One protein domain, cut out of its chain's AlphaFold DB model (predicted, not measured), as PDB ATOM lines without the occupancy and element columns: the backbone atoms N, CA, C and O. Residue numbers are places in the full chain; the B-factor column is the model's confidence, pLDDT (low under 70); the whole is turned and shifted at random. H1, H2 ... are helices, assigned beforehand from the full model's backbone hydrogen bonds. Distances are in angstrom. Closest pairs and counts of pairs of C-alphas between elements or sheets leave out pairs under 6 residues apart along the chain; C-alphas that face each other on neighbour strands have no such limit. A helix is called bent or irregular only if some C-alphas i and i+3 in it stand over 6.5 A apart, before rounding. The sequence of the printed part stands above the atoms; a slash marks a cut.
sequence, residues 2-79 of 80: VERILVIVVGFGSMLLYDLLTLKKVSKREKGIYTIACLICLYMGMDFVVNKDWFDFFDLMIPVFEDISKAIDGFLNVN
ATOM      1  N   VAL A   2       1.127  45.576  37.831       81.06
ATOM      2  CA  VAL A   2       0.017  44.595  37.878       81.06
ATOM      3  C   VAL A   2       0.260  43.390  36.966       81.06
ATOM      4  O   VAL A   2       0.105  42.264  37.416       81.06
ATOM      5  N   GLU A   3       0.726  43.600  35.732       86.06
ATOM      6  CA  GLU A   3       1.042  42.502  34.800       86.06
ATOM      7  C   GLU A   3       2.110  41.557  35.364       86.06
ATOM      8  O   GLU A   3       1.957  40.344  35.300       86.06
ATOM      9  N   ARG A   4       3.162  42.104  35.990       84.81
ATOM     10  CA  ARG A   4       4.243  41.310  36.596       84.81
ATOM     11  C   ARG A   4       3.743  40.487  37.781       84.81
ATOM     12  O   ARG A   4       4.079  39.315  37.887       84.81
ATOM     13  N   ILE A   5       2.899  41.076  38.633       86.81
ATOM     14  CA  ILE A   5       2.239  40.354  39.733       86.81
ATOM     15  C   ILE A   5       1.396  39.209  39.170       86.81
ATOM     16  O   ILE A   5       1.469  38.089  39.665       86.81
ATOM     17  N   LEU A   6       0.631  39.474  38.111       89.50
ATOM     18  CA  LEU A   6      -0.250  38.493  37.484       89.50
ATOM     19  C   LEU A   6       0.552  37.313  36.911       89.50
ATOM     20  O   LEU A   6       0.186  36.165  37.146       89.50
ATOM     21  N   VAL A   7       1.687  37.580  36.257       88.62
ATOM     22  CA  VAL A   7       2.608  36.543  35.759       88.62
ATOM     23  C   VAL A   7       3.108  35.646  36.893       88.62
ATOM     24  O   VAL A   7       3.086  34.424  36.755       88.62
ATOM     25  N   ILE A   8       3.502  36.220  38.032       90.12
ATOM     26  CA  ILE A   8       3.978  35.432  39.178       90.12
ATOM     27  C   ILE A   8       2.858  34.639  39.828       90.12
ATOM     28  O   ILE A   8       3.032  33.455  40.097       90.12
ATOM     29  N   VAL A   9       1.704  35.259  40.063       89.19
ATOM     30  CA  VAL A   9       0.562  34.580  40.684       89.19
ATOM     31  C   VAL A   9       0.103  33.410  39.817       89.19
ATOM     32  O   VAL A   9      -0.138  32.326  40.339       89.19
ATOM     33  N   VAL A  10       0.027  33.592  38.497       92.69
ATOM     34  CA  VAL A  10      -0.386  32.524  37.580       92.69
ATOM     35  C   VAL A  10       0.697  31.455  37.451       92.69
ATOM     36  O   VAL A  10       0.396  30.277  37.618       92.69
ATOM     37  N   GLY A  11       1.950  31.829  37.193       91.00
ATOM     38  CA  GLY A  11       3.042  30.870  37.009       91.00
ATOM     39  C   GLY A  11       3.360  30.098  38.289       91.00
ATOM     40  O   GLY A  11       3.272  28.873  38.324       91.00
ATOM     41  N   PHE A  12       3.660  30.816  39.370       91.56
ATOM     42  CA  PHE A  12       4.022  30.210  40.649       91.56
ATOM     43  C   PHE A  12       2.823  29.537  41.325       91.56
ATOM     44  O   PHE A  12       2.939  28.439  41.864       91.56
ATOM     45  N   GLY A  13       1.640  30.153  41.249       89.94
ATOM     46  CA  GLY A  13       0.417  29.577  41.804       89.94
ATOM     47  C   GLY A  13      -0.021  28.301  41.086       89.94
ATOM     48  O   GLY A  13      -0.377  27.330  41.753       89.94
ATOM     49  N   SER A  14       0.040  28.254  39.749       92.94
ATOM     50  CA  SER A  14      -0.314  27.036  38.999       92.94
ATOM     51  C   SER A  14       0.660  25.887  39.262       92.94
ATOM     52  O   SER A  14       0.206  24.759  39.454       92.94
ATOM     53  N   MET A  15       1.964  26.171  39.364       94.06
ATOM     54  CA  MET A  15       2.968  25.193  39.787       94.06
ATOM     55  C   MET A  15       2.627  24.624  41.170       94.06
ATOM     56  O   MET A  15       2.503  23.411  41.314       94.06
ATOM     57  N   LEU A  16       2.410  25.481  42.175       91.19
ATOM     58  CA  LEU A  16       2.108  25.030  43.538       91.19
ATOM     59  C   LEU A  16       0.818  24.206  43.610       91.19
ATOM     60  O   LEU A  16       0.753  23.229  44.356       91.19
ATOM     61  N   LEU A  17      -0.206  24.580  42.839       92.19
ATOM     62  CA  LEU A  17      -1.452  23.819  42.747       92.19
ATOM     63  C   LEU A  17      -1.229  22.439  42.122       92.19
ATOM     64  O   LEU A  17      -1.745  21.446  42.637       92.19
ATOM     65  N   TYR A  18      -0.451  22.360  41.043       92.56
ATOM     66  CA  TYR A  18      -0.100  21.092  40.410       92.56
ATOM     67  C   TYR A  18       0.691  20.188  41.363       92.56
ATOM     68  O   TYR A  18       0.375  19.004  41.523       92.56
ATOM     69  N   ASP A  19       1.671  20.762  42.054       89.50
ATOM     70  CA  ASP A  19       2.523  20.052  42.997       89.50
ATOM     71  C   ASP A  19       1.730  19.547  44.205       89.50
ATOM     72  O   ASP A  19       1.902  18.397  44.607       89.50
ATOM     73  N   LEU A  20       0.770  20.324  44.721       86.50
ATOM     74  CA  LEU A  20      -0.131  19.886  45.793       86.50
ATOM     75  C   LEU A  20      -0.930  18.628  45.410       86.50
ATOM     76  O   LEU A  20      -1.153  17.742  46.239       86.50
ATOM     77  N   LEU A  21      -1.377  18.545  44.156       89.38
ATOM     78  CA  LEU A  21      -2.174  17.421  43.663       89.38
ATOM     79  C   LEU A  21      -1.318  16.183  43.361       89.38
ATOM     80  O   LEU A  21      -1.800  15.054  43.506       89.38
ATOM     81  N   THR A  22      -0.059  16.390  42.974       88.94
ATOM     82  CA  THR A  22       0.814  15.345  42.418       88.94
ATOM     83  C   THR A  22       1.793  14.778  43.456       88.94
ATOM     84  O   THR A  22       2.001  13.564  43.519       88.94
ATOM     85  N   LEU A  23       2.345  15.610  44.345       84.88
ATOM     86  CA  LEU A  23       3.324  15.215  45.366       84.88
ATOM     87  C   LEU A  23       2.639  14.688  46.639       84.88
ATOM     88  O   LEU A  23       2.578  15.347  47.673       84.88
ATOM     89  N   LYS A  24       2.132  13.449  46.582       77.06
ATOM     90  CA  LYS A  24       1.450  12.798  47.725       77.06
ATOM     91  C   LYS A  24       2.373  12.014  48.663       77.06
ATOM     92  O   LYS A  24       2.016  11.785  49.817       77.06
ATOM     93  N   LYS A  25       3.541  11.569  48.190       80.06
ATOM     94  CA  LYS A  25       4.512  10.786  48.974       80.06
ATOM     95  C   LYS A  25       5.906  11.373  48.796       80.06
ATOM     96  O   LYS A  25       6.588  11.058  47.832       80.06
ATOM     97  N   VAL A  26       6.299  12.231  49.732       83.81
ATOM     98  CA  VAL A  26       7.595  12.916  49.734       83.81
ATOM     99  C   VAL A  26       8.223  12.738  51.109       83.81
ATOM    100  O   VAL A  26       7.537  12.883  52.128       83.81
ATOM    101  N   SER A  27       9.511  12.406  51.168       89.81
ATOM    102  CA  SER A  27      10.222  12.300  52.442       89.81
ATOM    103  C   SER A  27      10.341  13.672  53.122       89.81
ATOM    104  O   SER A  27      10.294  14.724  52.482       89.81
ATOM    105  N   LYS A  28      10.545  13.688  54.447       86.88
ATOM    106  CA  LYS A  28      10.728  14.945  55.203       86.88
ATOM    107  C   LYS A  28      11.905  15.779  54.675       86.88
ATOM    108  O   LYS A  28      11.829  17.003  54.687       86.88
ATOM    109  N   ARG A  29      12.968  15.119  54.199       89.31
ATOM    110  CA  ARG A  29      14.163  15.777  53.656       89.31
ATOM    111  C   ARG A  29      13.878  16.435  52.307       89.31
ATOM    112  O   ARG A  29      14.195  17.606  52.133       89.31
ATOM    113  N   GLU A  30      13.239  15.711  51.394       87.25
ATOM    114  CA  GLU A  30      12.840  16.241  50.081       87.25
ATOM    115  C   GLU A  30      11.852  17.399  50.229       87.25
ATOM    116  O   GLU A  30      12.007  18.424  49.573       87.25
ATOM    117  N   LYS A  31      10.900  17.294  51.165       87.56
ATOM    118  CA  LYS A  31       9.963  18.381  51.472       87.56
ATOM    119  C   LYS A  31      10.684  19.639  51.967       87.56
ATOM    120  O   LYS A  31      10.297  20.747  51.602       87.56
ATOM    121  N   GLY A  32      11.735  19.477  52.772       89.44
ATOM    122  CA  GLY A  32      12.579  20.582  53.228       89.44
ATOM    123  C   GLY A  32      13.299  21.279  52.073       89.44
ATOM    124  O   GLY A  32      13.177  22.492  51.930       89.44
ATOM    125  N   ILE A  33      13.974  20.514  51.210       91.38
ATOM    126  CA  ILE A  33      14.679  21.049  50.030       91.38
ATOM    127  C   ILE A  33      13.696  21.750  49.085       91.38
ATOM    128  O   ILE A  33      13.948  22.874  48.664       91.38
ATOM    129  N   TYR A  34      12.549  21.126  48.814       89.31
ATOM    130  CA  TYR A  34      11.486  21.702  47.993       89.31
ATOM    131  C   TYR A  34      10.974  23.031  48.562       89.31
ATOM    132  O   TYR A  34      10.803  24.000  47.826       89.31
ATOM    133  N   THR A  35      10.774  23.105  49.881       87.50
ATOM    134  CA  THR A  35      10.316  24.334  50.544       87.50
ATOM    135  C   THR A  35      11.353  25.448  50.411       87.50
ATOM    136  O   THR A  35      10.991  26.575  50.088       87.50
ATOM    137  N   ILE A  36      12.639  25.138  50.603       90.25
ATOM    138  CA  ILE A  36      13.733  26.106  50.425       90.25
ATOM    139  C   ILE A  36      13.784  26.597  48.973       90.25
ATOM    140  O   ILE A  36      13.848  27.800  48.743       90.25
ATOM    141  N   ALA A  37      13.691  25.690  47.996       89.38
ATOM    142  CA  ALA A  37      13.668  26.047  46.579       89.38
ATOM    143  C   ALA A  37      12.473  26.952  46.237       89.38
ATOM    144  O   ALA A  37      12.643  27.967  45.565       89.38
ATOM    145  N   CYS A  38      11.281  26.646  46.762       90.19
ATOM    146  CA  CYS A  38      10.106  27.497  46.584       90.19
ATOM    147  C   CYS A  38      10.317  28.898  47.167       90.19
ATOM    148  O   CYS A  38       9.948  29.880  46.530       90.19
ATOM    149  N   LEU A  39      10.919  29.007  48.355       88.12
ATOM    150  CA  LEU A  39      11.200  30.299  48.984       88.12
ATOM    151  C   LEU A  39      12.196  31.134  48.168       88.12
ATOM    152  O   LEU A  39      11.976  32.331  48.004       88.12
ATOM    153  N   ILE A  40      13.240  30.509  47.615       87.56
ATOM    154  CA  ILE A  40      14.212  31.184  46.737       87.56
ATOM    155  C   ILE A  40      13.520  31.697  45.469       87.56
ATOM    156  O   ILE A  40      13.658  32.868  45.123       87.56
ATOM    157  N   CYS A  41      12.727  30.857  44.801       88.00
ATOM    158  CA  CYS A  41      12.001  31.272  43.601       88.00
ATOM    159  C   CYS A  41      11.009  32.408  43.885       88.00
ATOM    160  O   CYS A  41      10.864  33.322  43.076       88.00
ATOM    161  N   LEU A  42      10.336  32.374  45.039       86.69
ATOM    162  CA  LEU A  42       9.387  33.410  45.437       86.69
ATOM    163  C   LEU A  42      10.106  34.731  45.752       86.69
ATOM    164  O   LEU A  42       9.611  35.785  45.363       86.69
ATOM    165  N   TYR A  43      11.293  34.679  46.369       84.38
ATOM    166  CA  TYR A  43      12.168  35.842  46.557       84.38
ATOM    167  C   TYR A  43      12.567  36.476  45.217       84.38
ATOM    168  O   TYR A  43      12.302  37.659  45.010       84.38
ATOM    169  N   MET A  44      13.101  35.686  44.278       82.56
ATOM    170  CA  MET A  44      13.477  36.178  42.941       82.56
ATOM    171  C   MET A  44      12.271  36.731  42.174       82.56
ATOM    172  O   MET A  44      12.358  37.723  41.454       82.56
ATOM    173  N   GLY A  45      11.111  36.101  42.346       83.88
ATOM    174  CA  GLY A  45       9.862  36.597  41.802       83.88
ATOM    175  C   GLY A  45       9.467  37.964  42.374       83.88
ATOM    176  O   GLY A  45       9.109  38.881  41.634       83.88
ATOM    177  N   MET A  46       9.549  38.132  43.693       82.31
ATOM    178  CA  MET A  46       9.277  39.427  44.317       82.31
ATOM    179  C   MET A  46      10.244  40.501  43.825       82.31
ATOM    180  O   MET A  46       9.794  41.608  43.534       82.31
ATOM    181  N   ASP A  47      11.519  40.165  43.650       79.00
ATOM    182  CA  ASP A  47      12.514  41.070  43.078       79.00
ATOM    183  C   ASP A  47      12.127  41.527  41.655       79.00
ATOM    184  O   ASP A  47      11.991  42.725  41.383       79.00
ATOM    185  N   PHE A  48      11.744  40.582  40.786       79.62
ATOM    186  CA  PHE A  48      11.228  40.870  39.440       79.62
ATOM    187  C   PHE A  48       9.996  41.799  39.432       79.62
ATOM    188  O   PHE A  48       9.840  42.660  38.551       79.62
ATOM    189  N   VAL A  49       9.085  41.626  40.395       82.44
ATOM    190  CA  VAL A  49       7.865  42.442  40.517       82.44
ATOM    191  C   VAL A  49       8.173  43.843  41.025       82.44
ATOM    192  O   VAL A  49       7.630  44.810  40.484       82.44
ATOM    193  N   VAL A  50       8.999  43.943  42.064       78.31
ATOM    194  CA  VAL A  50       9.302  45.203  42.748       78.31
ATOM    195  C   VAL A  50      10.260  46.057  41.917       78.31
ATOM    196  O   VAL A  50      10.187  47.282  42.012       78.31
ATOM    197  N   ASN A  51      11.080  45.444  41.050       69.50
ATOM    198  CA  ASN A  51      11.986  46.130  40.124       69.50
ATOM    199  C   ASN A  51      12.814  47.219  40.830       69.50
ATOM    200  O   ASN A  51      12.979  48.327  40.308       69.50
ATOM    201  N   LYS A  52      13.244  46.923  42.059       62.34
ATOM    202  CA  LYS A  52      14.180  47.725  42.844       62.34
ATOM    203  C   LYS A  52      15.475  46.938  42.930       62.34
ATOM    204  O   LYS A  52      15.396  45.759  43.234       62.34
ATOM    205  N   ASP A  53      16.609  47.620  42.812       56.47
ATOM    206  CA  ASP A  53      17.911  47.089  43.229       56.47
ATOM    207  C   ASP A  53      17.896  46.898  44.755       56.47
ATOM    208  O   ASP A  53      18.226  47.803  45.528       56.47
ATOM    209  N   TRP A  54      17.377  45.763  45.222       57.75
ATOM    210  CA  TRP A  54      17.630  45.304  46.584       57.75
ATOM    211  C   TRP A  54      19.049  44.744  46.661       57.75
ATOM    212  O   TRP A  54      19.635  44.408  45.641       57.75
ATOM    213  N   PHE A  55      19.596  44.661  47.877       51.59
ATOM    214  CA  PHE A  55      20.886  44.021  48.140       51.59
ATOM    215  C   PHE A  55      20.802  42.573  47.645       51.59
ATOM    216  O   PHE A  55      20.157  41.735  48.283       51.59
ATOM    217  N   ASP A  56      21.343  42.315  46.460       57.94
ATOM    218  CA  ASP A  56      21.046  41.083  45.750       57.94
ATOM    219  C   ASP A  56      21.956  39.961  46.262       57.94
ATOM    220  O   ASP A  56      23.016  40.197  46.854       57.94
ATOM    221  N   PHE A  57      21.587  38.704  46.016       56.78
ATOM    222  CA  PHE A  57      22.512  37.592  46.272       56.78
ATOM    223  C   PHE A  57      23.830  37.789  45.510       56.78
ATOM    224  O   PHE A  57      24.880  37.350  45.971       56.78
ATOM    225  N   PHE A  58      23.775  38.486  44.373       54.59
ATOM    226  CA  PHE A  58      24.939  38.911  43.612       54.59
ATOM    227  C   PHE A  58      25.884  39.789  44.444       54.59
ATOM    228  O   PHE A  58      27.058  39.450  44.548       54.59
ATOM    229  N   ASP A  59      25.382  40.824  45.123       60.56
ATOM    230  CA  ASP A  59      26.194  41.712  45.974       60.56
ATOM    231  C   ASP A  59      26.835  40.976  47.154       60.56
ATOM    232  O   ASP A  59      27.946  41.293  47.578       60.56
ATOM    233  N   LEU A  60      26.155  39.953  47.672       60.81
ATOM    234  CA  LEU A  60      26.657  39.119  48.765       60.81
ATOM    235  C   LEU A  60      27.711  38.103  48.290       60.81
ATOM    236  O   LEU A  60      28.600  37.718  49.049       60.81
ATOM    237  N   MET A  61      27.632  37.689  47.025       59.47
ATOM    238  CA  MET A  61      28.580  36.780  46.380       59.47
ATOM    239  C   MET A  61      29.799  37.512  45.808       59.47
ATOM    240  O   MET A  61      30.851  36.888  45.683       59.47
ATOM    241  N   ILE A  62      29.707  38.817  45.522       63.59
ATOM    242  CA  ILE A  62      30.838  39.649  45.078       63.59
ATOM    243  C   ILE A  62      32.065  39.461  45.983       63.59
ATOM    244  O   ILE A  62      33.065  38.978  45.469       63.59
ATOM    245  N   PRO A  63      32.031  39.687  47.310       62.50
ATOM    246  CA  PRO A  63      33.228  39.537  48.142       62.50
ATOM    247  C   PRO A  63      33.748  38.091  48.237       62.50
ATOM    248  O   PRO A  63      34.914  37.882  48.551       62.50
ATOM    249  N   VAL A  64      32.910  37.082  47.969       65.06
ATOM    250  CA  VAL A  64      33.313  35.662  47.986       65.06
ATOM    251  C   VAL A  64      34.011  35.259  46.683       65.06
ATOM    252  O   VAL A  64      34.928  34.439  46.694       65.06
ATOM    253  N   PHE A  65      33.580  35.825  45.555       65.25
ATOM    254  CA  PHE A  65      34.066  35.472  44.221       65.25
ATOM    255  C   PHE A  65      35.009  36.516  43.613       65.25
ATOM    256  O   PHE A  65      35.640  36.220  42.601       65.25
ATOM    257  N   GLU A  66      35.159  37.697  44.214       66.31
ATOM    258  CA  GLU A  66      36.049  38.766  43.743       66.31
ATOM    259  C   GLU A  66      37.510  38.302  43.681       66.31
ATOM    260  O   GLU A  66      38.199  38.562  42.697       66.31
ATOM    261  N   ASP A  67      37.969  37.534  44.671       67.31
ATOM    262  CA  ASP A  67      39.325  36.971  44.668       67.31
ATOM    263  C   ASP A  67      39.518  35.927  43.559       67.31
ATOM    264  O   ASP A  67      40.574  35.871  42.924       67.31
ATOM    265  N   ILE A  68      38.486  35.131  43.264       70.88
ATOM    266  CA  ILE A  68      38.513  34.143  42.174       70.88
ATOM    267  C   ILE A  68      38.499  34.858  40.819       70.88
ATOM    268  O   ILE A  68      39.253  34.495  39.918       70.88
ATOM    269  N   SER A  69      37.683  35.904  40.684       66.81
ATOM    270  CA  SER A  69      37.630  36.761  39.500       66.81
ATOM    271  C   SER A  69      38.985  37.418  39.229       66.81
ATOM    272  O   SER A  69      39.478  37.311  38.109       66.81
ATOM    273  N   LYS A  70      39.638  38.001  40.244       71.19
ATOM    274  CA  LYS A  70      40.989  38.579  40.120       71.19
ATOM    275  C   LYS A  70      42.042  37.535  39.752       71.19
ATOM    276  O   LYS A  70      42.943  37.830  38.971       71.19
ATOM    277  N   ALA A  71      41.936  36.318  40.285       70.94
ATOM    278  CA  ALA A  71      42.851  35.230  39.947       70.94
ATOM    279  C   ALA A  71      42.705  34.781  38.482       70.94
ATOM    280  O   ALA A  71      43.708  34.532  37.813       70.94
ATOM    281  N   ILE A  72      41.473  34.715  37.968       70.88
ATOM    282  CA  ILE A  72      41.192  34.391  36.562       70.88
ATOM    283  C   ILE A  72      41.660  35.523  35.642       70.88
ATOM    284  O   ILE A  72      42.336  35.247  34.654       70.88
ATOM    285  N   ASP A  73      41.375  36.782  35.979       71.88
ATOM    286  CA  ASP A  73      41.838  37.942  35.203       71.88
ATOM    287  C   ASP A  73      43.365  38.032  35.174       71.88
ATOM    288  O   ASP A  73      43.950  38.296  34.125       71.88
ATOM    289  N   GLY A  74      44.031  37.751  36.296       72.50
ATOM    290  CA  GLY A  74      45.485  37.640  36.352       72.50
ATOM    291  C   GLY A  74      46.010  36.512  35.463       72.50
ATOM    292  O   GLY A  74      46.984  36.699  34.745       72.50
ATOM    293  N   PHE A  75      45.347  35.356  35.439       70.81
ATOM    294  CA  PHE A  75      45.747  34.245  34.573       70.81
ATOM    295  C   PHE A  75      45.553  34.548  33.078       70.81
ATOM    296  O   PHE A  75      46.379  34.154  32.255       70.81
ATOM    297  N   LEU A  76      44.480  35.257  32.717       71.06
ATOM    298  CA  LEU A  76      44.156  35.587  31.328       71.06
ATOM    299  C   LEU A  76      44.963  36.782  30.792       71.06
ATOM    300  O   LEU A  76      45.361  36.751  29.629       71.06
ATOM    301  N   ASN A  77      45.260  37.793  31.617       69.75
ATOM    302  CA  ASN A  77      46.031  38.979  31.208       69.75
ATOM    303  C   ASN A  77      47.557  38.815  31.297       69.75
ATOM    304  O   ASN A  77      48.277  39.652  30.765       69.75
ATOM    305  N   VAL A  78      48.083  37.761  31.929       59.31
ATOM    306  CA  VAL A  78      49.540  37.491  31.951       59.31
ATOM    307  C   VAL A  78      50.055  36.916  30.616       59.31
ATOM    308  O   VAL A  78      51.261  36.803  30.420       59.31
ATOM    309  N   ASN A  79      49.163  36.622  29.661       51.19
ATOM    310  CA  ASN A  79      49.508  36.135  28.317       51.19
ATOM    311  C   ASN A  79      49.276  37.160  27.181       51.19
ATOM    312  O   ASN A  79      49.188  36.746  26.023       51.19
TER     313      ASN A  79
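Overview. This is residues 2 to 79 of the 80 residues of an uncharacterized protein of Paenibacillus sp. FSL H8-0548 (UniProt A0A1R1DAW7). The longest helix, H2, and H1 make a helical hairpin that is closed near residues 4 to 12 and 42 to 49 and spreads apart toward its link, while residues 58 to 79, most of them in the bent helix H3, stick out to one side as a free arm. The printed part has 78 residues with three named helices, in the order H1, H2, H3, and no named strand; the class is all helix. The whole is extended, with a radius of gyration of the C-alphas of 18.8 A, and spans 57 by 36 by 21 A.

Along the chain. H2 holds residues 28 to 50 and is 32.8 A long, from C-alpha 28 at (10.728, 14.945, 55.203). H1 holds residues 2 to 22 and is 29.6 A long, from C-alpha 2 at (0.017, 44.595, 37.878). H3, residues 57 to 77, was assigned as one helix by its hydrogen bonds, but is bent: C-alphas 64 and 67 are 7.0 A apart. Its arms are H3a, residues 57 to 64, and H3b, residues 67 to 77, which ends with C-alpha 77 at (46.031, 38.979, 31.208). H3a is irregular, with C-alphas 60 and 63 6.6 A apart.

Arrangement. H2 and H1 touch, and their closest C-alphas, those of Val 49 and Arg 4, are 5.5 A apart. They run opposite ways at a shallow tilt of 12 degrees. H3a and H3b are only just about perpendicular, at 72 degrees. Both arms are apart from H1 and H2. Each O i to N i+4 pair is within hydrogen-bond range in H1, H2 and H3b, against 2 of 4 in H3a.

Size, cuts and confidence. The C-alphas farthest apart, those of Leu 21 and Asn 79, are 57.1 A apart. The printed part has no cut, and neither link is long. The mean pLDDT of the printed part is 78.6; residues 51 to 67, 69 and 77 to 79 are under 70.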